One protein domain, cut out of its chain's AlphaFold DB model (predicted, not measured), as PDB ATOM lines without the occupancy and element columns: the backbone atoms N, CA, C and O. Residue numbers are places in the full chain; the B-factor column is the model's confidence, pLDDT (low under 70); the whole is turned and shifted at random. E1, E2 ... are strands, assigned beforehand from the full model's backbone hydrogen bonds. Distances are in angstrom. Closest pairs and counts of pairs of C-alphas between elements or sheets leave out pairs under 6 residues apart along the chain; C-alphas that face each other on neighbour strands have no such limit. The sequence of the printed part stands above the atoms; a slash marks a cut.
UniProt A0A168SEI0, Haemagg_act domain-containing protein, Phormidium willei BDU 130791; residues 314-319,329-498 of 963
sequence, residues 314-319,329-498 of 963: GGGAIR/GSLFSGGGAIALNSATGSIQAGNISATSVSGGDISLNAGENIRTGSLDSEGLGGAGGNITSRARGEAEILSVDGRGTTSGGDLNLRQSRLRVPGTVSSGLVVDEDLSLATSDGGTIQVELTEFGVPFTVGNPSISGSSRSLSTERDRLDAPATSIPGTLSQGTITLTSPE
ATOM      1  N   GLY A 314      16.431  47.501 -39.122       60.88
ATOM      2  CA  GLY A 314      16.124  46.376 -38.225       60.88
ATOM      3  C   GLY A 314      16.263  45.016 -38.919       60.88
ATOM      4  O   GLY A 314      15.971  44.879 -40.103       60.88
ATOM      5  N   GLY A 315      16.749  44.000 -38.211       69.00
ATOM      6  CA  GLY A 315      16.977  42.659 -38.750       69.00
ATOM      7  C   GLY A 315      15.799  41.708 -38.586       69.00
ATOM      8  O   GLY A 315      15.010  41.829 -37.649       69.00
ATOM      9  N   GLY A 316      15.703  40.739 -39.494       77.38
ATOM     10  CA  GLY A 316      14.747  39.641 -39.402       77.38
ATOM     11  C   GLY A 316      15.142  38.588 -38.365       77.38
ATOM     12  O   GLY A 316      16.324  38.408 -38.083       77.38
ATOM     13  N   ALA A 317      14.171  37.862 -37.813       84.75
ATOM     14  CA  ALA A 317      14.461  36.760 -36.897       84.75
ATOM     15  C   ALA A 317      15.130  35.579 -37.630       84.75
ATOM     16  O   ALA A 317      14.906  35.357 -38.821       84.75
ATOM     17  N   ILE A 318      15.958  34.816 -36.923       87.12
ATOM     18  CA  ILE A 318      16.584  33.592 -37.433       87.12
ATOM     19  C   ILE A 318      16.136  32.445 -36.538       87.12
ATOM     20  O   ILE A 318      16.416  32.439 -35.342       87.12
ATOM     21  N   ARG A 319      15.463  31.450 -37.112       89.38
ATOM     22  CA  ARG A 319      14.976  30.273 -36.399       89.38
ATOM     23  C   ARG A 319      15.474  29.008 -37.077       89.38
ATOM     24  O   ARG A 319      15.017  28.650 -38.162       89.38
ATOM     25  N   GLY A 329      27.452  28.549 -39.685       84.56
ATOM     26  CA  GLY A 329      28.460  29.603 -39.656       84.56
ATOM     27  C   GLY A 329      28.104  30.701 -38.648       84.56
ATOM     28  O   GLY A 329      27.506  30.464 -37.598       84.56
ATOM     29  N   SER A 330      28.480  31.936 -38.955       93.06
ATOM     30  CA  SER A 330      28.044  33.086 -38.169       93.06
ATOM     31  C   SER A 330      26.614  33.498 -38.502       93.06
ATOM     32  O   SER A 330      26.201  33.492 -39.665       93.06
ATOM     33  N   LEU A 331      25.883  33.907 -37.469       90.19
ATOM     34  CA  LEU A 331      24.512  34.387 -37.553       90.19
ATOM     35  C   LEU A 331      24.477  35.869 -37.198       90.19
ATOM     36  O   LEU A 331      24.909  36.258 -36.115       90.19
ATOM     37  N   PHE A 332      23.941  36.685 -38.097       89.94
ATOM     38  CA  PHE A 332      23.815  38.123 -37.904       89.94
ATOM     39  C   PHE A 332      22.372  38.550 -38.105       89.94
ATOM     40  O   PHE A 332      21.825  38.412 -39.196       89.94
ATOM     41  N   SER A 333      21.785  39.124 -37.065       86.69
ATOM     42  CA  SER A 333      20.460  39.713 -37.073       86.69
ATOM     43  C   SER A 333      20.549  41.128 -36.523       86.69
ATOM     44  O   SER A 333      21.048  41.356 -35.429       86.69
ATOM     45  N   GLY A 334      20.057  42.111 -37.270       79.56
ATOM     46  CA  GLY A 334      20.002  43.511 -36.830       79.56
ATOM     47  C   GLY A 334      18.943  43.784 -35.750       79.56
ATOM     48  O   GLY A 334      18.144  44.706 -35.916       79.56
ATOM     49  N   GLY A 335      18.895  43.006 -34.665       77.81
ATOM     50  CA  GLY A 335      17.938  43.156 -33.551       77.81
ATOM     51  C   GLY A 335      16.760  42.177 -33.573       77.81
ATOM     52  O   GLY A 335      15.943  42.171 -32.657       77.81
ATOM     53  N   GLY A 336      16.650  41.337 -34.603       84.62
ATOM     54  CA  GLY A 336      15.700  40.226 -34.620       84.62
ATOM     55  C   GLY A 336      16.190  39.066 -33.749       84.62
ATOM     56  O   GLY A 336      17.396  38.832 -33.654       84.62
ATOM     57  N   ALA A 337      15.262  38.319 -33.149       87.94
ATOM     58  CA  ALA A 337      15.602  37.180 -32.301       87.94
ATOM     59  C   ALA A 337      16.304  36.058 -33.086       87.94
ATOM     60  O   ALA A 337      15.948  35.776 -34.233       87.94
ATOM     61  N   ILE A 338      17.266  35.391 -32.453       91.44
ATOM     62  CA  ILE A 338      17.977  34.235 -32.999       91.44
ATOM     63  C   ILE A 338      17.703  33.023 -32.105       91.44
ATOM     64  O   ILE A 338      18.050  33.021 -30.927       91.44
ATOM     65  N   ALA A 339      17.098  31.974 -32.655       92.56
ATOM     66  CA  ALA A 339      16.754  30.758 -31.926       92.56
ATOM     67  C   ALA A 339      17.290  29.510 -32.637       92.56
ATOM     68  O   ALA A 339      16.931  29.246 -33.785       92.56
ATOM     69  N   LEU A 340      18.121  28.727 -31.945       93.69
ATOM     70  CA  LEU A 340      18.668  27.455 -32.416       93.69
ATOM     71  C   LEU A 340      18.176  26.336 -31.505       93.69
ATOM     72  O   LEU A 340      18.385  26.371 -30.291       93.69
ATOM     73  N   ASN A 341      17.554  25.322 -32.094       90.31
ATOM     74  CA  ASN A 341      17.065  24.157 -31.377       90.31
ATOM     75  C   ASN A 341      17.570  22.875 -32.040       90.31
ATOM     76  O   ASN A 341      17.203  22.579 -33.173       90.31
ATOM     77  N   SER A 342      18.380  22.116 -31.312       86.00
ATOM     78  CA  SER A 342      18.806  20.761 -31.643       86.00
ATOM     79  C   SER A 342      18.184  19.802 -30.630       86.00
ATOM     80  O   SER A 342      18.655  19.696 -29.498       86.00
ATOM     81  N   ALA A 343      17.110  19.107 -31.002       80.19
ATOM     82  CA  ALA A 343      16.300  18.364 -30.032       80.19
ATOM     83  C   ALA A 343      17.055  17.198 -29.364       80.19
ATOM     84  O   ALA A 343      16.858  16.922 -28.177       80.19
ATOM     85  N   THR A 344      17.908  16.501 -30.121       80.25
ATOM     86  CA  THR A 344      18.672  15.341 -29.634       80.25
ATOM     87  C   THR A 344      20.177  15.441 -29.845       80.25
ATOM     88  O   THR A 344      20.886  14.691 -29.188       80.25
ATOM     89  N   GLY A 345      20.664  16.340 -30.705       81.75
ATOM     90  CA  GLY A 345      22.091  16.473 -31.013       81.75
ATOM     91  C   GLY A 345      22.760  17.690 -30.376       81.75
ATOM     92  O   GLY A 345      22.180  18.384 -29.532       81.75
ATOM     93  N   SER A 346      23.965  17.993 -30.849       88.31
ATOM     94  CA  SER A 346      24.746  19.169 -30.445       88.31
ATOM     95  C   SER A 346      24.487  20.388 -31.348       88.31
ATOM     96  O   SER A 346      24.128  20.232 -32.515       88.31
ATOM     97  N   ILE A 347      24.695  21.602 -30.824       95.56
ATOM     98  CA  ILE A 347      24.759  22.850 -31.606       95.56
ATOM     99  C   ILE A 347      26.228  23.251 -31.776       95.56
ATOM    100  O   ILE A 347      26.942  23.381 -30.783       95.56
ATOM    101  N   GLN A 348      26.652  23.505 -33.012       95.44
ATOM    102  CA  GLN A 348      27.922  24.138 -33.351       95.44
ATOM    103  C   GLN A 348      27.667  25.387 -34.204       95.44
ATOM    104  O   GLN A 348      27.039  25.296 -35.256       95.44
ATOM    105  N   ALA A 349      28.137  26.552 -33.763       91.50
ATOM    106  CA  ALA A 349      27.921  27.825 -34.450       91.50
ATOM    107  C   ALA A 349      29.186  28.700 -34.473       91.50
ATOM    108  O   ALA A 349      30.070  28.562 -33.626       91.50
ATOM    109  N   GLY A 350      29.271  29.623 -35.434       86.94
ATOM    110  CA  GLY A 350      30.225  30.734 -35.396       86.94
ATOM    111  C   GLY A 350      29.818  31.798 -34.368       86.94
ATOM    112  O   GLY A 350      29.209  31.504 -33.342       86.94
ATOM    113  N   ASN A 351      30.131  33.066 -34.637       92.94
ATOM    114  CA  ASN A 351      29.590  34.178 -33.841       92.94
ATOM    115  C   ASN A 351      28.091  34.365 -34.105       92.94
ATOM    116  O   ASN A 351      27.674  34.338 -35.264       92.94
ATOM    117  N   ILE A 352      27.317  34.614 -33.051       94.56
ATOM    118  CA  ILE A 352      25.886  34.906 -33.107       94.56
ATOM    119  C   ILE A 352      25.678  36.324 -32.581       94.56
ATOM    120  O   ILE A 352      25.884  36.587 -31.400       94.56
ATOM    121  N   SER A 353      25.263  37.232 -33.458       92.81
ATOM    122  CA  SER A 353      25.009  38.630 -33.117       92.81
ATOM    123  C   SER A 353      23.582  39.013 -33.489       92.81
ATOM    124  O   SER A 353      23.176  38.916 -34.645       92.81
ATOM    125  N   ALA A 354      22.833  39.454 -32.488       90.62
ATOM    126  CA  ALA A 354      21.519  40.074 -32.580       90.62
ATOM    127  C   ALA A 354      21.590  41.582 -32.244       90.62
ATOM    128  O   ALA A 354      20.606  42.184 -31.810       90.62
ATOM    129  N   THR A 355      22.771  42.186 -32.397       87.12
ATOM    130  CA  THR A 355      23.082  43.569 -32.018       87.12
ATOM    131  C   THR A 355      22.317  44.573 -32.881       87.12
ATOM    132  O   THR A 355      22.284  44.470 -34.110       87.12
ATOM    133  N   SER A 356      21.724  45.592 -32.255       84.12
ATOM    134  CA  SER A 356      21.025  46.682 -32.955       84.12
ATOM    135  C   SER A 356      20.810  47.881 -32.032       84.12
ATOM    136  O   SER A 356      21.418  47.972 -30.970       84.12
ATOM    137  N   VAL A 357      19.933  48.816 -32.413       84.12
ATOM    138  CA  VAL A 357      19.477  49.886 -31.510       84.12
ATOM    139  C   VAL A 357      18.893  49.272 -30.236       84.12
ATOM    140  O   VAL A 357      19.278  49.683 -29.148       84.12
ATOM    141  N   SER A 358      18.031  48.261 -30.370       85.69
ATOM    142  CA  SER A 358      17.616  47.367 -29.284       85.69
ATOM    143  C   SER A 358      18.101  45.963 -29.620       85.69
ATOM    144  O   SER A 358      17.828  45.491 -30.723       85.69
ATOM    145  N   GLY A 359      18.819  45.319 -28.703       85.62
ATOM    146  CA  GLY A 359      19.325  43.964 -28.904       85.62
ATOM    147  C   GLY A 359      18.188  42.948 -29.039       85.62
ATOM    148  O   GLY A 359      17.150  43.091 -28.391       85.62
ATOM    149  N   GLY A 360      18.365  41.952 -29.906       88.06
ATOM    150  CA  GLY A 360      17.412  40.855 -30.092       88.06
ATOM    151  C   GLY A 360      17.751  39.633 -29.240       88.06
ATOM    152  O   GLY A 360      18.922  39.315 -29.052       88.06
ATOM    153  N   ASP A 361      16.745  38.910 -28.754       90.94
ATOM    154  CA  ASP A 361      16.970  37.729 -27.910       90.94
ATOM    155  C   ASP A 361      17.738  36.616 -28.646       90.94
ATOM    156  O   ASP A 361      17.464  36.321 -29.812       90.94
ATOM    157  N   ILE A 362      18.651  35.941 -27.945       95.50
ATOM    158  CA  ILE A 362      19.374  34.761 -28.433       95.50
ATOM    159  C   ILE A 362      18.984  33.552 -27.579       95.50
ATOM    160  O   ILE A 362      19.106  33.581 -26.357       95.50
ATOM    161  N   SER A 363      18.542  32.462 -28.204       95.06
ATOM    162  CA  SER A 363      18.158  31.226 -27.515       95.06
ATOM    163  C   SER A 363      18.796  30.005 -28.162       95.06
ATOM    164  O   SER A 363      18.557  29.723 -29.335       95.06
ATOM    165  N   LEU A 364      19.590  29.261 -27.395       96.00
ATOM    166  CA  LEU A 364      20.218  28.014 -27.821       96.00
ATOM    167  C   LEU A 364      19.697  26.859 -26.964       96.00
ATOM    168  O   LEU A 364      19.798  26.901 -25.739       96.00
ATOM    169  N   ASN A 365      19.166  25.812 -27.590       92.81
ATOM    170  CA  ASN A 365      18.703  24.607 -26.907       92.81
ATOM    171  C   ASN A 365      19.257  23.360 -27.600       92.81
ATOM    172  O   ASN A 365      18.889  23.086 -28.738       92.81
ATOM    173  N   ALA A 366      20.128  22.607 -26.928       89.31
ATOM    174  CA  ALA A 366      20.726  21.389 -27.463       89.31
ATOM    175  C   ALA A 366      20.433  20.158 -26.590       89.31
ATOM    176  O   ALA A 366      20.491  20.190 -25.359       89.31
ATOM    177  N   GLY A 367      20.158  19.033 -27.245       78.50
ATOM    178  CA  GLY A 367      20.004  17.730 -26.607       78.50
ATOM    179  C   GLY A 367      21.312  17.185 -26.033       78.50
ATOM    180  O   GLY A 367      21.264  16.431 -25.063       78.50
ATOM    181  N   GLU A 368      22.453  17.597 -26.591       87.12
ATOM    182  CA  GLU A 368      23.804  17.223 -26.161       87.12
ATOM    183  C   GLU A 368      24.623  18.464 -25.784       87.12
ATOM    184  O   GLU A 368      24.378  19.019 -24.718       87.12
ATOM    185  N   ASN A 369      25.571  18.905 -26.619       88.00
ATOM    186  CA  ASN A 369      26.520  19.977 -26.307       88.00
ATOM    187  C   ASN A 369      26.226  21.262 -27.096       88.00
ATOM    188  O   ASN A 369      25.565  21.226 -28.135       88.00
ATOM    189  N   ILE A 370      26.766  22.391 -26.638       93.19
ATOM    190  CA  ILE A 370      26.778  23.663 -27.378       93.19
ATOM    191  C   ILE A 370      28.224  24.119 -27.562       93.19
ATOM    192  O   ILE A 370      28.979  24.199 -26.602       93.19
ATOM    193  N   ARG A 371      28.619  24.454 -28.790       93.94
ATOM    194  CA  ARG A 371      29.892  25.120 -29.094       93.94
ATOM    195  C   ARG A 371      29.632  26.303 -30.003       93.94
ATOM    196  O   ARG A 371      29.112  26.128 -31.099       93.94
ATOM    197  N   THR A 372      29.954  27.505 -29.556       89.06
ATOM    198  CA  THR A 372      29.662  28.723 -30.317       89.06
ATOM    199  C   THR A 372      30.723  29.787 -30.085       89.06
ATOM    200  O   THR A 372      31.376  29.809 -29.039       89.06
ATOM    201  N   GLY A 373      30.876  30.683 -31.061       89.38
ATOM    202  CA  GLY A 373      31.639  31.917 -30.903       89.38
ATOM    203  C   GLY A 373      30.971  32.871 -29.907       89.38
ATOM    204  O   GLY A 373      30.300  32.458 -28.959       89.38
ATOM    205  N   SER A 374      31.146  34.173 -30.102       92.94
ATOM    206  CA  SER A 374      30.516  35.171 -29.234       92.94
ATOM    207  C   SER A 374      28.993  35.163 -29.392       92.94
ATOM    208  O   SER A 374      28.494  35.062 -30.513       92.94
ATOM    209  N   LEU A 375      28.269  35.294 -28.279       95.50
ATOM    210  CA  LEU A 375      26.842  35.617 -28.245       95.50
ATOM    211  C   LEU A 375      26.701  37.102 -27.912       95.50
ATOM    212  O   LEU A 375      27.015  37.507 -26.795       95.50
ATOM    213  N   ASP A 376      26.259  37.899 -28.876       93.31
ATOM    214  CA  ASP A 376      26.156  39.355 -28.756       93.31
ATOM    215  C   ASP A 376      24.713  39.801 -29.004       93.31
ATOM    216  O   ASP A 376      24.182  39.677 -30.105       93.31
ATOM    217  N   SER A 377      24.069  40.308 -27.963       92.56
ATOM    218  CA  SER A 377      22.721  40.867 -27.975       92.56
ATOM    219  C   SER A 377      22.744  42.334 -27.513       92.56
ATOM    220  O   SER A 377      21.819  42.824 -26.861       92.56
ATOM    221  N   GLU A 378      23.829  43.057 -27.814       90.00
ATOM    222  CA  GLU A 378      24.014  44.426 -27.337       90.00
ATOM    223  C   GLU A 378      22.968  45.397 -27.931       90.00
ATOM    224  O   GLU A 378      22.687  45.423 -29.136       90.00
ATOM    225  N   GLY A 379      22.386  46.229 -27.062       88.25
ATOM    226  CA  GLY A 379      21.490  47.328 -27.421       88.25
ATOM    227  C   GLY A 379      22.229  48.663 -27.497       88.25
ATOM    228  O   GLY A 379      22.332  49.376 -26.495       88.25
ATOM    229  N   LEU A 380      22.690  49.044 -28.692       83.62
ATOM    230  CA  LEU A 380      23.546  50.217 -28.945       83.62
ATOM    231  C   LEU A 380      22.883  51.572 -28.632       83.62
ATOM    232  O   LEU A 380      23.573  52.577 -28.472       83.62
ATOM    233  N   GLY A 381      21.551  51.623 -28.566       79.81
ATOM    234  CA  GLY A 381      20.781  52.832 -28.239       79.81
ATOM    235  C   GLY A 381      19.499  52.561 -27.445       79.81
ATOM    236  O   GLY A 381      18.646  53.441 -27.341       79.81
ATOM    237  N   GLY A 382      19.353  51.343 -26.924       85.56
ATOM    238  CA  GLY A 382      18.158  50.816 -26.276       85.56
ATOM    239  C   GLY A 382      18.499  49.703 -25.285       85.56
ATOM    240  O   GLY A 382      19.593  49.691 -24.712       85.56
ATOM    241  N   ALA A 383      17.552  48.794 -25.055       89.88
ATOM    242  CA  ALA A 383      17.742  47.659 -24.159       89.88
ATOM    243  C   ALA A 383      18.592  46.571 -24.830       89.88
ATOM    244  O   ALA A 383      18.502  46.382 -26.046       89.88
ATOM    245  N   GLY A 384      19.414  45.876 -24.043       88.62
ATOM    246  CA  GLY A 384      20.055  44.634 -24.471       88.62
ATOM    247  C   GLY A 384      19.026  43.507 -24.522       88.62
ATOM    248  O   GLY A 384      18.037  43.548 -23.786       88.62
ATOM    249  N   GLY A 385      19.225  42.528 -25.400       91.19
ATOM    250  CA  GLY A 385      18.344  41.365 -25.471       91.19
ATOM    251  C   GLY A 385      18.768  40.256 -24.509       91.19
ATOM    252  O   GLY A 385      19.881  40.230 -23.976       91.19
ATOM    253  N   ASN A 386      17.850  39.327 -24.263       93.56
ATOM    254  CA  ASN A 386      18.070  38.204 -23.365       93.56
ATOM    255  C   ASN A 386      18.839  37.092 -24.074       93.56
ATOM    256  O   ASN A 386      18.570  36.769 -25.232       93.56
ATOM    257  N   ILE A 387      19.749  36.440 -23.356       97.25
ATOM    258  CA  ILE A 387      20.522  35.315 -23.877       97.25
ATOM    259  C   ILE A 387      20.225  34.087 -23.030       97.25
ATOM    260  O   ILE A 387      20.542  34.033 -21.845       97.25
ATOM    261  N   THR A 388      19.623  33.075 -23.648       93.62
ATOM    262  CA  THR A 388      19.351  31.781 -23.022       93.62
ATOM    263  C   THR A 388      20.164  30.690 -23.703       93.62
ATOM    264  O   THR A 388      20.159  30.566 -24.923       93.62
ATOM    265  N   SER A 389      20.840  29.860 -22.915       95.19
ATOM    266  CA  SER A 389      21.556  28.689 -23.421       95.19
ATOM    267  C   SER A 389      21.245  27.486 -22.554       95.19
ATOM    268  O   SER A 389      21.453  27.523 -21.341       95.19
ATOM    269  N   ARG A 390      20.756  26.409 -23.168       93.88
ATOM    270  CA  ARG A 390      20.445  25.158 -22.490       93.88
ATOM    271  C   ARG A 390      21.035  23.969 -23.229       93.88
ATOM    272  O   ARG A 390      20.713  23.762 -24.392       93.88
ATOM    273  N   ALA A 391      21.808  23.141 -22.539       87.31
ATOM    274  CA  ALA A 391      22.158  21.818 -23.038       87.31
ATOM    275  C   ALA A 391      22.216  20.780 -21.923       87.31
ATOM    276  O   ALA A 391      22.320  21.107 -20.739       87.31
ATOM    277  N   ARG A 392      22.079  19.506 -22.301       80.38
ATOM    278  CA  ARG A 392      22.234  18.394 -21.349       80.38
ATOM    279  C   ARG A 392      23.704  18.065 -21.097       80.38
ATOM    280  O   ARG A 392      24.009  17.489 -20.059       80.38
ATOM    281  N   GLY A 393      24.583  18.394 -22.036       81.25
ATOM    282  CA  GLY A 393      26.027  18.219 -21.972       81.25
ATOM    283  C   GLY A 393      26.758  19.515 -21.626       81.25
ATOM    284  O   GLY A 393      26.281  20.321 -20.827       81.25
ATOM    285  N   GLU A 394      27.947  19.683 -22.188       88.56
ATOM    286  CA  GLU A 394      28.793  20.860 -21.996       88.56
ATOM    287  C   GLU A 394      28.410  21.983 -22.969       88.56
ATOM    288  O   GLU A 394      28.090  21.724 -24.133       88.56
ATOM    289  N   ALA A 395      28.509  23.234 -22.515       90.19
ATOM    290  CA  ALA A 395      28.595  24.383 -23.405       90.19
ATOM    291  C   ALA A 395      29.960  25.061 -23.343       90.19
ATOM    292  O   ALA A 395      30.423  25.438 -22.268       90.19
ATOM    293  N   GLU A 396      30.533  25.307 -24.514       95.50
ATOM    294  CA  GLU A 396      31.653  26.218 -24.723       95.50
ATOM    295  C   GLU A 396      31.154  27.421 -25.534       95.50
ATOM    296  O   GLU A 396      30.699  27.278 -26.671       95.50
ATOM    297  N   ILE A 397      31.178  28.605 -24.924       93.44
ATOM    298  CA  ILE A 397      30.688  29.855 -25.520       93.44
ATOM    299  C   ILE A 397      31.810  30.877 -25.409       93.44
ATOM    300  O   ILE A 397      32.201  31.188 -24.291       93.44
ATOM    301  N   LEU A 398      32.327  31.414 -26.518       88.81
ATOM    302  CA  LEU A 398      33.504  32.296 -26.477       88.81
ATOM    303  C   LEU A 398      33.316  33.485 -25.520       88.81
ATOM    304  O   LEU A 398      34.151  33.717 -24.652       88.81
ATOM    305  N   SER A 399      32.212  34.215 -25.654       91.50
ATOM    306  CA  SER A 399      31.844  35.341 -24.790       91.50
ATOM    307  C   SER A 399      30.335  35.571 -24.838       91.50
ATOM    308  O   SER A 399      29.689  35.179 -25.811       91.50
ATOM    309  N   VAL A 400      29.773  36.227 -23.822       95.75
ATOM    310  CA  VAL A 400      28.339  36.559 -23.773       95.75
ATOM    311  C   VAL A 400      28.154  38.037 -23.430       95.75
ATOM    312  O   VAL A 400      28.576  38.469 -22.358       95.75
ATOM    313  N   ASP A 401      27.514  38.798 -24.313       94.19
ATOM    314  CA  ASP A 401      27.220  40.223 -24.125       94.19
ATOM    315  C   ASP A 401      25.726  40.505 -24.320       94.19
ATOM    316  O   ASP A 401      25.205  40.394 -25.424       94.19
ATOM    317  N   GLY A 402      25.031  40.861 -23.241       92.38
ATOM    318  CA  GLY A 402      23.634  41.308 -23.237       92.38
ATOM    319  C   GLY A 402      23.480  42.746 -22.740       92.38
ATOM    320  O   GLY A 402      22.434  43.102 -22.193       92.38
ATOM    321  N   ARG A 403      24.528  43.575 -22.837       92.56
ATOM    322  CA  ARG A 403      24.477  44.972 -22.382       92.56
ATOM    323  C   ARG A 403      23.501  45.805 -23.215       92.56
ATOM    324  O   ARG A 403      23.309  45.597 -24.406       92.56
ATOM    325  N   GLY A 404      22.914  46.813 -22.589       86.50
ATOM    326  CA  GLY A 404      22.118  47.836 -23.259       86.50
ATOM    327  C   GLY A 404      22.326  49.210 -22.644       86.50
ATOM    328  O   GLY A 404      22.602  49.344 -21.453       86.50
ATOM    329  N   THR A 405      22.168  50.253 -23.451       84.62
ATOM    330  CA  THR A 405      22.298  51.643 -22.978       84.62
ATOM    331  C   THR A 405      21.154  52.090 -22.060       84.62
ATOM    332  O   THR A 405      21.351  53.000 -21.256       84.62
ATOM    333  N   THR A 406      19.962  51.481 -22.161       86.25
ATOM    334  CA  THR A 406      18.803  51.820 -21.306       86.25
ATOM    335  C   THR A 406      18.526  50.800 -20.204       86.25
ATOM    336  O   THR A 406      18.074  51.185 -19.130       86.25
ATOM    337  N   SER A 407      18.729  49.515 -20.495       91.69
ATOM    338  CA  SER A 407      18.605  48.389 -19.562       91.69
ATOM    339  C   SER A 407      19.394  47.205 -20.113       91.69
ATOM    340  O   SER A 407      19.392  47.003 -21.330       91.69
ATOM    341  N   GLY A 408      20.026  46.422 -19.245       89.62
ATOM    342  CA  GLY A 408      20.642  45.149 -19.623       89.62
ATOM    343  C   GLY A 408      19.607  44.051 -19.867       89.62
ATOM    344  O   GLY A 408      18.499  44.125 -19.330       89.62
ATOM    345  N   GLY A 409      19.977  43.051 -20.667       92.38
ATOM    346  CA  GLY A 409      19.221  41.812 -20.859       92.38
ATOM    347  C   GLY A 409      19.637  40.710 -19.878       92.38
ATOM    348  O   GLY A 409      20.733  40.745 -19.307       92.38
ATOM    349  N   ASP A 410      18.766  39.722 -19.677       94.50
ATOM    350  CA  ASP A 410      19.021  38.578 -18.799       94.50
ATOM    351  C   ASP A 410      19.858  37.496 -19.492       94.50
ATOM    352  O   ASP A 410      19.530  37.036 -20.589       94.50
ATOM    353  N   LEU A 411      20.909  37.031 -18.814       97.00
ATOM    354  CA  LEU A 411      21.752  35.920 -19.247       97.00
ATOM    355  C   LEU A 411      21.397  34.666 -18.439       97.00
ATOM    356  O   LEU A 411      21.728  34.575 -17.260       97.00
ATOM    357  N   ASN A 412      20.750  33.683 -19.067       95.56
ATOM    358  CA  ASN A 412      20.299  32.439 -18.438       95.56
ATOM    359  C   ASN A 412      20.987  31.224 -19.076       95.56
ATOM    360  O   ASN A 412      20.583  30.743 -20.136       95.56
ATOM    361  N   LEU A 413      22.031  30.704 -18.430       96.06
ATOM    362  CA  LEU A 413      22.882  29.639 -18.967       96.06
ATOM    363  C   LEU A 413      22.765  28.380 -18.104       96.06
ATOM    364  O   LEU A 413      23.196  28.367 -16.954       96.06
ATOM    365  N   ARG A 414      22.196  27.304 -18.656       94.50
ATOM    366  CA  ARG A 414      21.950  26.045 -17.942       94.50
ATOM    367  C   ARG A 414      22.512  24.836 -18.674       94.50
ATOM    368  O   ARG A 414      22.022  24.468 -19.737       94.50
ATOM    369  N   GLN A 415      23.522  24.201 -18.102       93.50
ATOM    370  CA  GLN A 415      24.360  23.214 -18.790       93.50
ATOM    371  C   GLN A 415      24.882  22.176 -17.794       93.50
ATOM    372  O   GLN A 415      24.916  22.465 -16.604       93.50
ATOM    373  N   SER A 416      25.378  21.015 -18.228       85.12
ATOM    374  CA  SER A 416      26.137  20.144 -17.308       85.12
ATOM    375  C   SER A 416      27.458  20.791 -16.899       85.12
ATOM    376  O   SER A 416      27.768  20.848 -15.709       85.12
ATOM    377  N   ARG A 417      28.173  21.371 -17.867       88.12
ATOM    378  CA  ARG A 417      29.366  22.208 -17.666       88.12
ATOM    379  C   ARG A 417      29.289  23.432 -18.569       88.12
ATOM    380  O   ARG A 417      28.733  23.340 -19.660       88.12
ATOM    381  N   LEU A 418      29.850  24.558 -18.140       92.81
ATOM    382  CA  LEU A 418      29.899  25.781 -18.942       92.81
ATOM    383  C   LEU A 418      31.317  26.344 -18.955       92.81
ATOM    384  O   LEU A 418      31.852  26.654 -17.897       92.81
ATOM    385  N   ARG A 419      31.895  26.542 -20.138       92.25
ATOM    386  CA  ARG A 419      33.200  27.183 -20.330       92.25
ATOM    387  C   ARG A 419      33.044  28.442 -21.175       92.25
ATOM    388  O   ARG A 419      32.471  28.395 -22.260       92.25
ATOM    389  N   VAL A 420      33.570  29.556 -20.671       91.88
ATOM    390  CA  VAL A 420      33.574  30.857 -21.355       91.88
ATOM    391  C   VAL A 420      35.014  31.365 -21.476       91.88
ATOM    392  O   VAL A 420      35.480  32.080 -20.586       91.88
ATOM    393  N   PRO A 421      35.777  30.916 -22.496       82.50
ATOM    394  CA  PRO A 421      37.223  31.131 -22.562       82.50
ATOM    395  C   PRO A 421      37.633  32.530 -23.037       82.50
ATOM    396  O   PRO A 421      38.723  32.990 -22.700       82.50
ATOM    397  N   GLY A 422      36.775  33.230 -23.771       80.75
ATOM    398  CA  GLY A 422      37.065  34.539 -24.344       80.75
ATOM    399  C   GLY A 422      36.541  35.709 -23.518       80.75
ATOM    400  O   GLY A 422      36.101  35.577 -22.369       80.75
ATOM    401  N   THR A 423      36.612  36.881 -24.137       84.19
ATOM    402  CA  THR A 423      36.195  38.157 -23.558       84.19
ATOM    403  C   THR A 423      35.205  38.862 -24.464       84.19
ATOM    404  O   THR A 423      35.209  38.665 -25.678       84.19
ATOM    405  N   VAL A 424      34.365  39.700 -23.873       81.62
ATOM    406  CA  VAL A 424      33.388  40.513 -24.581       81.62
ATOM    407  C   VAL A 424      34.120  41.492 -25.495       81.62
ATOM    408  O   VAL A 424      34.898  42.339 -25.059       81.62
ATOM    409  N   SER A 425      33.854  41.373 -26.791       66.88
ATOM    410  CA  SER A 425      34.295  42.330 -27.797       66.88
ATOM    411  C   SER A 425      33.081  42.805 -28.579       66.88
ATOM    412  O   SER A 425      32.599  42.083 -29.449       66.88
ATOM    413  N   SER A 426      32.598  44.008 -28.283       50.88
ATOM    414  CA  SER A 426      31.590  44.655 -29.119       50.88
ATOM    415  C   SER A 426      32.290  45.553 -30.138       50.88
ATOM    416  O   SER A 426      33.389  46.052 -29.893       50.88
ATOM    417  N   GLY A 427      31.702  45.736 -31.324       44.03
ATOM    418  CA  GLY A 427      32.343  46.350 -32.501       44.03
ATOM    419  C   GLY A 427      32.939  47.763 -32.328       44.03
ATOM    420  O   GLY A 427      33.543  48.277 -33.269       44.03
ATOM    421  N   LEU A 428      32.809  48.386 -31.151       33.75
ATOM    422  CA  LEU A 428      33.424  49.663 -30.769       33.75
ATOM    423  C   LEU A 428      34.184  49.630 -29.422       33.75
ATOM    424  O   LEU A 428      34.940  50.566 -29.157       33.75
ATOM    425  N   VAL A 429      34.031  48.587 -28.593       41.38
ATOM    426  CA  VAL A 429      34.685  48.444 -27.279       41.38
ATOM    427  C   VAL A 429      35.063  46.976 -27.053       41.38
ATOM    428  O   VAL A 429      34.202  46.107 -26.943       41.38
ATOM    429  N   VAL A 430      36.363  46.697 -26.953       52.34
ATOM    430  CA  VAL A 430      36.841  45.428 -26.390       52.34
ATOM    431  C   VAL A 430      36.900  45.608 -24.883       52.34
ATOM    432  O   VAL A 430      37.634  46.476 -24.406       52.34
ATOM    433  N   ASP A 431      36.130  44.815 -24.147       63.91
ATOM    434  CA  ASP A 431      36.240  44.736 -22.695       63.91
ATOM    435  C   ASP A 431      37.026  43.470 -22.342       63.91
ATOM    436  O   ASP A 431      36.477  42.389 -22.126       63.91
ATOM    437  N   GLU A 432      38.355  43.609 -22.335       67.81
ATOM    438  CA  GLU A 432      39.307  42.526 -22.042       67.81
ATOM    439  C   GLU A 432      39.168  41.974 -20.608       67.81
ATOM    440  O   GLU A 432      39.791  40.965 -20.262       67.81
ATOM    441  N   ASP A 433      38.344  42.614 -19.772       79.00
ATOM    442  CA  ASP A 433      38.116  42.226 -18.389       79.00
ATOM    443  C   ASP A 433      36.801  41.463 -18.172       79.00
ATOM    444  O   ASP A 433      36.575  40.987 -17.055       79.00
ATOM    445  N   LEU A 434      35.938  41.313 -19.185       84.31
ATOM    446  CA  LEU A 434      34.625  40.674 -19.040       84.31
ATOM    447  C   LEU A 434      34.460  39.464 -19.958       84.31
ATOM    448  O   LEU A 434      34.720  39.546 -21.148       84.31
ATOM    449  N   SER A 435      33.962  38.350 -19.420       87.75
ATOM    450  CA  SER A 435      33.562  37.166 -20.205       87.75
ATOM    451  C   SER A 435      32.045  37.050 -20.357       87.75
ATOM    452  O   SER A 435      31.564  36.606 -21.400       87.75
ATOM    453  N   LEU A 436      31.297  37.452 -19.322       91.88
ATOM    454  CA  LEU A 436      29.846  37.626 -19.373       91.88
ATOM    455  C   LEU A 436      29.493  39.032 -18.907       91.88
ATOM    456  O   LEU A 436      29.853  39.421 -17.791       91.88
ATOM    457  N   ALA A 437      28.780  39.773 -19.743       92.12
ATOM    458  CA  ALA A 437      28.416  41.148 -19.457       92.12
ATOM    459  C   ALA A 437      26.936  41.410 -19.735       92.12
ATOM    460  O   ALA A 437      26.398  41.030 -20.769       92.12
ATOM    461  N   THR A 438      26.297  42.116 -18.813       92.25
ATOM    462  CA  THR A 438      25.038  42.830 -19.028       92.25
ATOM    463  C   THR A 438      25.122  44.174 -18.298       92.25
ATOM    464  O   THR A 438      26.084  44.425 -17.569       92.25
ATOM    465  N   SER A 439      24.185  45.081 -18.546       89.50
ATOM    466  CA  SER A 439      24.138  46.395 -17.889       89.50
ATOM    467  C   SER A 439      23.037  46.450 -16.833       89.50
ATOM    468  O   SER A 439      22.310  45.476 -16.607       89.50
ATOM    469  N   ASP A 440      22.909  47.599 -16.172       87.75
ATOM    470  CA  ASP A 440      21.882  47.841 -15.164       87.75
ATOM    471  C   ASP A 440      20.485  47.389 -15.630       87.75
ATOM    472  O   ASP A 440      19.975  47.848 -16.647       87.75
ATOM    473  N   GLY A 441      19.837  46.513 -14.857       85.06
ATOM    474  CA  GLY A 441      18.503  45.977 -15.165       85.06
ATOM    475  C   GLY A 441      18.493  44.535 -15.677       85.06
ATOM    476  O   GLY A 441      17.444  43.903 -15.583       85.06
ATOM    477  N   GLY A 442      19.641  44.004 -16.116       91.69
ATOM    478  CA  GLY A 442      19.812  42.591 -16.461       91.69
ATOM    479  C   GLY A 442      20.332  41.735 -15.300       91.69
ATOM    480  O   GLY A 442      20.882  42.241 -14.316       91.69
ATOM    481  N   THR A 443      20.177  40.418 -15.422       93.56
ATOM    482  CA  THR A 443      20.703  39.419 -14.479       93.56
ATOM    483  C   THR A 443      21.658  38.436 -15.153       93.56
ATOM    484  O   THR A 443      21.601  38.222 -16.361       93.56
ATOM    485  N   ILE A 444      22.546  37.818 -14.366       95.69
ATOM    486  CA  ILE A 444      23.387  36.706 -14.830       95.69
ATOM    487  C   ILE A 444      23.077  35.482 -13.981       95.69
ATOM    488  O   ILE A 444      23.335  35.478 -12.778       95.69
ATOM    489  N   GLN A 445      22.552  34.438 -14.609       95.56
ATOM    490  CA  GLN A 445      22.206  33.170 -13.980       95.56
ATOM    491  C   GLN A 445      22.931  32.027 -14.689       95.56
ATOM    492  O   GLN A 445      22.675  31.739 -15.858       95.56
ATOM    493  N   VAL A 446      23.828  31.356 -13.966       94.50
ATOM    494  CA  VAL A 446      24.498  30.135 -14.429       94.50
ATOM    495  C   VAL A 446      24.062  28.971 -13.550       94.50
ATOM    496  O   VAL A 446      24.285  28.986 -12.341       94.50
ATOM    497  N   GLU A 447      23.468  27.947 -14.152       93.19
ATOM    498  CA  GLU A 447      23.061  26.711 -13.481       93.19
ATOM    499  C   GLU A 447      23.810  25.526 -14.098       93.19
ATOM    500  O   GLU A 447      23.542  25.118 -15.229       93.19
ATOM    501  N   LEU A 448      24.746  24.956 -13.341       91.69
ATOM    502  CA  LEU A 448      25.382  23.694 -13.697       91.69
ATOM    503  C   LEU A 448      24.500  22.527 -13.252       91.69
ATOM    504  O   LEU A 448      23.898  22.578 -12.181       91.69
ATOM    505  N   THR A 449      24.424  21.462 -14.046       87.25
ATOM    506  CA  THR A 449      23.655  20.254 -13.703       87.25
ATOM    507  C   THR A 449      24.528  19.066 -13.314       87.25
ATOM    508  O   THR A 449      24.002  18.077 -12.805       87.25
ATOM    509  N   GLU A 450      25.846  19.142 -13.511       83.81
ATOM    510  CA  GLU A 450      26.773  18.087 -13.098       83.81
ATOM    511  C   GLU A 450      27.183  18.216 -11.625       83.81
ATOM    512  O   GLU A 450      27.595  19.278 -11.158       83.81
ATOM    513  N   PHE A 451      27.087  17.107 -10.886       77.06
ATOM    514  CA  PHE A 451      27.430  17.050  -9.465       77.06
ATOM    515  C   PHE A 451      28.925  17.243  -9.219       77.06
ATOM    516  O   PHE A 451      29.758  16.580  -9.832       77.06
ATOM    517  N   GLY A 452      29.260  18.092  -8.246       73.06
ATOM    518  CA  GLY A 452      30.638  18.259  -7.778       73.06
ATOM    519  C   GLY A 452      31.554  19.049  -8.719       73.06
ATOM    520  O   GLY A 452      32.745  19.153  -8.431       73.06
ATOM    521  N   VAL A 453      31.023  19.637  -9.798       80.00
ATOM    522  CA  VAL A 453      31.769  20.533 -10.692       80.00
ATOM    523  C   VAL A 453      31.411  21.986 -10.358       80.00
ATOM    524  O   VAL A 453      30.294  22.408 -10.651       80.00
ATOM    525  N   PRO A 454      32.313  22.770  -9.737       82.06
ATOM    526  CA  PRO A 454      32.050  24.173  -9.442       82.06
ATOM    527  C   PRO A 454      32.209  25.048 -10.690       82.06
ATOM    528  O   PRO A 454      33.068  24.787 -11.534       82.06
ATOM    529  N   PHE A 455      31.455  26.145 -10.762       86.06
ATOM    530  CA  PHE A 455      31.756  27.226 -11.702       86.06
ATOM    531  C   PHE A 455      32.893  28.104 -11.153       86.06
ATOM    532  O   PHE A 455      32.811  28.580 -10.017       86.06
ATOM    533  N   THR A 456      33.945  28.322 -11.949       85.81
ATOM    534  CA  THR A 456      35.140  29.079 -11.542       85.81
ATOM    535  C   THR A 456      35.316  30.370 -12.341       85.81
ATOM    536  O   THR A 456      35.619  30.351 -13.532       85.81
ATOM    537  N   VAL A 457      35.202  31.521 -11.678       85.38
ATOM    538  CA  VAL A 457      35.486  32.822 -12.310       85.38
ATOM    539  C   VAL A 457      37.000  33.036 -12.418       85.38
ATOM    540  O   VAL A 457      37.724  32.946 -11.419       85.38
ATOM    541  N   GLY A 458      37.479  33.317 -13.630       78.25
ATOM    542  CA  GLY A 458      38.901  33.459 -13.956       78.25
ATOM    543  C   GLY A 458      39.601  32.165 -14.390       78.25
ATOM    544  O   GLY A 458      40.814  32.176 -14.597       78.25
ATOM    545  N   ASN A 459      38.879  31.042 -14.489       80.00
ATOM    546  CA  ASN A 459      39.410  29.782 -15.001       80.00
ATOM    547  C   ASN A 459      38.330  28.972 -15.754       80.00
ATOM    548  O   ASN A 459      37.516  28.299 -15.122       80.00
ATOM    549  N   PRO A 460      38.365  28.944 -17.096       81.75
ATOM    550  CA  PRO A 460      37.401  28.232 -17.925       81.75
ATOM    551  C   PRO A 460      37.839  26.789 -18.235       81.75
ATOM    552  O   PRO A 460      37.311  26.185 -19.161       81.75
ATOM    553  N   SER A 461      38.837  26.224 -17.540       72.06
ATOM    554  CA  SER A 461      39.434  24.930 -17.933       72.06
ATOM    555  C   SER A 461      38.504  23.728 -17.730       72.06
ATOM    556  O   SER A 461      38.649  22.734 -18.429       72.06
ATOM    557  N   ILE A 462      37.574  23.801 -16.770       70.44
ATOM    558  CA  ILE A 462      36.629  22.709 -16.458       70.44
ATOM    559  C   ILE A 462      35.189  23.221 -16.537       70.44
ATOM    560  O   ILE A 462      34.388  22.717 -17.316       70.44
ATOM    561  N   SER A 463      34.862  24.227 -15.728       80.88
ATOM    562  CA  SER A 463      33.600  24.960 -15.787       80.88
ATOM    563  C   SER A 463      33.837  26.335 -15.171       80.88
ATOM    564  O   SER A 463      34.285  26.432 -14.026       80.88
ATOM    565  N   GLY A 464      33.639  27.401 -15.935       85.50
ATOM    566  CA  GLY A 464      34.048  28.740 -15.540       85.50
ATOM    567  C   GLY A 464      34.202  29.725 -16.693       85.50
ATOM    568  O   GLY A 464      34.027  29.385 -17.862       85.50
ATOM    569  N   SER A 465      34.579  30.952 -16.350       86.44
ATOM    570  CA  SER A 465      34.888  32.035 -17.290       86.44
ATOM    571  C   SER A 465      36.367  32.414 -17.227       86.44
ATOM    572  O   SER A 465      36.987  32.260 -16.178       86.44
ATOM    573  N   SER A 466      36.958  32.923 -18.309       85.06
ATOM    574  CA  SER A 466      38.352  33.401 -18.308       85.06
ATOM    575  C   SER A 466      38.539  34.724 -17.576       85.06
ATOM    576  O   SER A 466      39.588  34.947 -16.972       85.06
ATOM    577  N   ARG A 467      37.519  35.582 -17.597       86.94
ATOM    578  CA  ARG A 467      37.505  36.909 -16.980       86.94
ATOM    579  C   ARG A 467      36.250  37.127 -16.135       86.94
ATOM    580  O   ARG A 467      35.510  36.181 -15.846       86.94
ATOM    581  N   SER A 468      36.069  38.359 -15.662       89.12
ATOM    582  CA  SER A 468      35.016  38.733 -14.722       89.12
ATOM    583  C   SER A 468      33.617  38.612 -15.340       89.12
ATOM    584  O   SER A 468      33.438  38.605 -16.561       89.12
ATOM    585  N   LEU A 469      32.614  38.525 -14.468       91.19
ATOM    586  CA  LEU A 469      31.194  38.627 -14.814       91.19
ATOM    587  C   LEU A 469      30.686  39.959 -14.276       91.19
ATOM    588  O   LEU A 469      30.996  40.291 -13.128       91.19
ATOM    589  N   SER A 470      29.904  40.714 -15.047       90.75
ATOM    590  CA  SER A 470      29.378  41.996 -14.567       90.75
ATOM    591  C   SER A 470      27.980  42.315 -15.079       90.75
ATOM    592  O   SER A 470      27.676  42.099 -16.248       90.75
ATOM    593  N   THR A 471      27.161  42.873 -14.187       87.06
ATOM    594  CA  THR A 471      25.872  43.521 -14.480       87.06
ATOM    595  C   THR A 471      25.962  45.047 -14.366       87.06
ATOM    596  O   THR A 471      24.969  45.703 -14.071       87.06
ATOM    597  N   GLU A 472      27.169  45.614 -14.509       80.81
ATOM    598  CA  GLU A 472      27.534  47.011 -14.205       80.81
ATOM    599  C   GLU A 472      27.488  47.366 -12.702       80.81
ATOM    600  O   GLU A 472      28.484  47.854 -12.162       80.81
ATOM    601  N   ARG A 473      26.392  47.060 -11.992       81.50
ATOM    602  CA  ARG A 473      26.264  47.219 -10.524       81.50
ATOM    603  C   ARG A 473      27.004  46.165  -9.723       81.50
ATOM    604  O   ARG A 473      27.651  46.493  -8.727       81.50
ATOM    605  N   ASP A 474      26.853  44.907 -10.122       85.94
ATOM    606  CA  ASP A 474      27.493  43.773  -9.476       85.94
ATOM    607  C   ASP A 474      28.612  43.251 -10.374       85.94
ATOM    608  O   ASP A 474      28.525  43.256 -11.608       85.94
ATOM    609  N   ARG A 475      29.696  42.804  -9.745       87.12
ATOM    610  CA  ARG A 475      30.851  42.256 -10.447       87.12
ATOM    611  C   ARG A 475      31.467  41.121  -9.642       87.12
ATOM    612  O   ARG A 475      31.684  41.256  -8.436       87.12
ATOM    613  N   LEU A 476      31.734  40.011 -10.322       86.25
ATOM    614  CA  LEU A 476      32.536  38.902  -9.816       86.25
ATOM    615  C   LEU A 476      33.876  38.913 -10.535       86.25
ATOM    616  O   LEU A 476      33.927  38.665 -11.739       86.25
ATOM    617  N   ASP A 477      34.943  39.206  -9.795       82.94
ATOM    618  CA  ASP A 477      36.282  39.360 -10.350       82.94
ATOM    619  C   ASP A 477      37.113  38.076 -10.364       82.94
ATOM    620  O   ASP A 477      37.001  37.216  -9.488       82.94
ATOM    621  N   ALA A 478      37.990  37.973 -11.362       68.38
ATOM    622  CA  ALA A 478      39.072  36.996 -11.383       68.38
ATOM    623  C   ALA A 478      40.280  37.483 -10.539       68.38
ATOM    624  O   ALA A 478      40.509  38.690 -10.455       68.38
ATOM    625  N   PRO A 479      41.121  36.592  -9.974       48.34
ATOM    626  CA  PRO A 479      41.007  35.138  -9.943       48.34
ATOM    627  C   PRO A 479      40.525  34.639  -8.566       48.34
ATOM    628  O   PRO A 479      40.891  35.204  -7.540       48.34
ATOM    629  N   ALA A 480      39.815  33.506  -8.548       57.66
ATOM    630  CA  ALA A 480      39.504  32.688  -7.360       57.66
ATOM    631  C   ALA A 480      38.131  32.878  -6.686       57.66
ATOM    632  O   ALA A 480      38.044  33.063  -5.473       57.66
ATOM    633  N   THR A 481      37.058  32.625  -7.439       59.41
ATOM    634  CA  THR A 481      35.806  32.131  -6.837       59.41
ATOM    635  C   THR A 481      35.448  30.789  -7.480       59.41
ATOM    636  O   THR A 481      34.945  30.764  -8.596       59.41
ATOM    637  N   SER A 482      35.775  29.678  -6.809       58.94
ATOM    638  CA  SER A 482      35.284  28.329  -7.141       58.94
ATOM    639  C   SER A 482      34.137  28.017  -6.193       58.94
ATOM    640  O   SER A 482      34.342  28.006  -4.978       58.94
ATOM    641  N   ILE A 483      32.943  27.788  -6.728       62.25
ATOM    642  CA  ILE A 483      31.715  27.751  -5.927       62.25
ATOM    643  C   ILE A 483      31.135  26.336  -5.951       62.25
ATOM    644  O   ILE A 483      30.491  25.962  -6.930       62.25
ATOM    645  N   PRO A 484      31.341  25.527  -4.901       60.53
ATOM    646  CA  PRO A 484      30.443  24.416  -4.625       60.53
ATOM    647  C   PRO A 484      29.114  24.981  -4.087       60.53
ATOM    648  O   PRO A 484      29.125  25.837  -3.202       60.53
ATOM    649  N   GLY A 485      27.974  24.530  -4.614       76.62
ATOM    650  CA  GLY A 485      26.652  25.005  -4.186       76.62
ATOM    651  C   GLY A 485      26.166  26.250  -4.939       76.62
ATOM    652  O   GLY A 485      26.484  26.456  -6.109       76.62
ATOM    653  N   THR A 486      25.357  27.081  -4.277       84.38
ATOM    654  CA  THR A 486      24.798  28.315  -4.857       84.38
ATOM    655  C   THR A 486      25.484  29.554  -4.282       84.38
ATOM    656  O   THR A 486      25.486  29.759  -3.068       84.38
ATOM    657  N   LEU A 487      26.002  30.417  -5.156       85.00
ATOM    658  CA  LEU A 487      26.421  31.783  -4.846       85.00
ATOM    659  C   LEU A 487      25.432  32.768  -5.467       85.00
ATOM    660  O   LEU A 487      25.177  32.708  -6.667       85.00
ATOM    661  N   SER A 488      24.967  33.733  -4.679       86.00
ATOM    662  CA  SER A 488      24.242  34.900  -5.182       86.00
ATOM    663  C   SER A 488      24.933  36.174  -4.699       86.00
ATOM    664  O   SER A 488      25.025  36.411  -3.493       86.00
ATOM    665  N   GLN A 489      25.411  36.993  -5.634       84.19
ATOM    666  CA  GLN A 489      25.950  38.328  -5.389       84.19
ATOM    667  C   GLN A 489      25.134  39.340  -6.194       84.19
ATOM    668  O   GLN A 489      25.323  39.495  -7.398       84.19
ATOM    669  N   GLY A 490      24.198  40.000  -5.509       88.56
ATOM    670  CA  GLY A 490      23.262  40.929  -6.135       88.56
ATOM    671  C   GLY A 490      22.458  40.249  -7.244       88.56
ATOM    672  O   GLY A 490      21.691  39.325  -6.978       88.56
ATOM    673  N   THR A 491      22.643  40.713  -8.475       89.50
ATOM    674  CA  THR A 491      21.984  40.224  -9.701       89.50
ATOM    675  C   THR A 491      22.715  39.070 -10.398       89.50
ATOM    676  O   THR A 491      22.233  38.562 -11.412       89.50
ATOM    677  N   ILE A 492      23.851  38.620  -9.851       91.31
ATOM    678  CA  ILE A 492      24.612  37.472 -10.353       91.31
ATOM    679  C   ILE A 492      24.341  36.251  -9.468       91.31
ATOM    680  O   ILE A 492      24.586  36.288  -8.261       91.31
ATOM    681  N   THR A 493      23.865  35.155 -10.060       91.69
ATOM    682  CA  THR A 493      23.640  33.869  -9.388       91.69
ATOM    683  C   THR A 493      24.337  32.732 -10.128       91.69
ATOM    684  O   THR A 493      24.122  32.517 -11.316       91.69
ATOM    685  N   LEU A 494      25.153  31.972  -9.402       90.62
ATOM    686  CA  LEU A 494      25.870  30.798  -9.887       90.62
ATOM    687  C   LEU A 494      25.437  29.599  -9.042       90.62
ATOM    688  O   LEU A 494      25.540  29.642  -7.819       90.62
ATOM    689  N   THR A 495      24.937  28.541  -9.671       88.81
ATOM    690  CA  THR A 495      24.448  27.333  -8.995       88.81
ATOM    691  C   THR A 495      25.186  26.109  -9.507       88.81
ATOM    692  O   THR A 495      25.269  25.880 -10.711       88.81
ATOM    693  N   SER A 496      25.721  25.306  -8.592       85.06
ATOM    694  CA  SER A 496      26.392  24.040  -8.879       85.06
ATOM    695  C   SER A 496      25.955  22.986  -7.855       85.06
ATOM    696  O   SER A 496      26.072  23.233  -6.652       85.06
ATOM    697  N   PRO A 497      25.421  21.827  -8.272       79.00
ATOM    698  CA  PRO A 497      24.882  20.847  -7.343       79.00
ATOM    699  C   PRO A 497      26.003  20.165  -6.546       79.00
ATOM    700  O   PRO A 497      27.011  19.711  -7.093       79.00
ATOM    701  N   GLU A 498      25.817  20.089  -5.227       70.12
ATOM    702  CA  GLU A 498      26.758  19.428  -4.320       70.12
ATOM    703  C   GLU A 498      26.779  17.913  -4.555       70.12
ATOM    704  O   GLU A 498      25.741  17.290  -4.787       70.12
TER     705      GLU A 498
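Overview. This is residues 314 to 319 and 329 to 498 of the 963 residues of the protein "Haemagg_act domain-containing protein" of Phormidium willei BDU 130791 (UniProt A0A168SEI0). The chain is wound in stacked turns, a solenoid with two walls: a long, nearly flat sheet of E1, E2, E3, E5, E7, E12, E17 and E16, and a twisted, branched sheet of E4, E6, E8, E11 and E14 that covers part of it on one side. The hairpin of E9 and E10 and the pair E13 and E15 are small additions. The printed part has 176 residues, no named helix and seventeen strands, E1 to E17 along the chain; under half of the residues, 78, are in named elements, and the class is all strand. The large sheet is mixed, in the order just given; the whole is compact, with a radius of gyration of the C-alphas of 14.6 A and spans of 44 by 38 by 22 A.

Arrangement. Begin with the large sheet: E1 (317 to 319), E2 (338 to 342), E3 (362 to 366), E5 (387 to 391), E7 (411 to 415), E12 (444 to 448) and E17 (492 to 496) are parallel, neighbour to neighbour. Within hydrogen-bond range are N 339 and O 318 at 2.8 A, N 340 and O 363 at 2.8 A, N 364 and O 388 at 2.9 A, N 389 and O 412 at 2.9 A, N 413 and O 445 at 2.8 A, and N 446 and O 493 at 2.9 A. E16 (485 to 489) is an edge strand and forms a hairpin with E17, antiparallel, with N 487 and O 494 2.8 A apart. In the branched sheet look for E6 (394 to 402), which bends by 75 degrees at residue 398. E4 (370 to 376) lies on one side of E6, with N 372 and O 396 3.0 A apart; E8 (417 to 420) and E11 (434 to 438) lie on the other side, with N 419 and O 395 2.8 A and N 402 and O 437 2.8 A apart. E14 (468 to 470) is parallel to E11, with N 435 and O 468 2.9 A apart. The two sheets form a sandwich, two sheets face to face, their facing parts 9.0 A apart centre to centre; the closest C-alphas of E6 and E7, those of Glu 394 and Gln 415, are 6.0 A apart. E9 (424 to 426) and E10 (429 to 431) form a hairpin, with N 429 and O 426 2.9 A apart. E13 (455 to 457) and E15 (481 to 483) are antiparallel, with N 457 and O 481 3.2 A apart.

Along the chain. Find C-alpha 317 at (14.461, 36.760, -36.897), where E1 begins. E6, the longest strand, runs 21.1 A from C-alpha 394 at (28.793, 20.860, -21.996), and E4 runs 15.8 A. E17 runs 13.6 A and ends at C-alpha 496, at (26.392, 24.040, -8.879).

Size, cuts and confidence. The C-alphas farthest apart, those of Gly 314 and Glu 498, are 44.6 A apart. Residues 320 to 328 are not printed, and C-alphas 319 and 329 are 13.9 A apart across the cut. Look at residues 343 to 361 for the long link, E2 to E3. The pLDDT is under 70 at residues 314 to 315, 425 to 432 and 478 to 484.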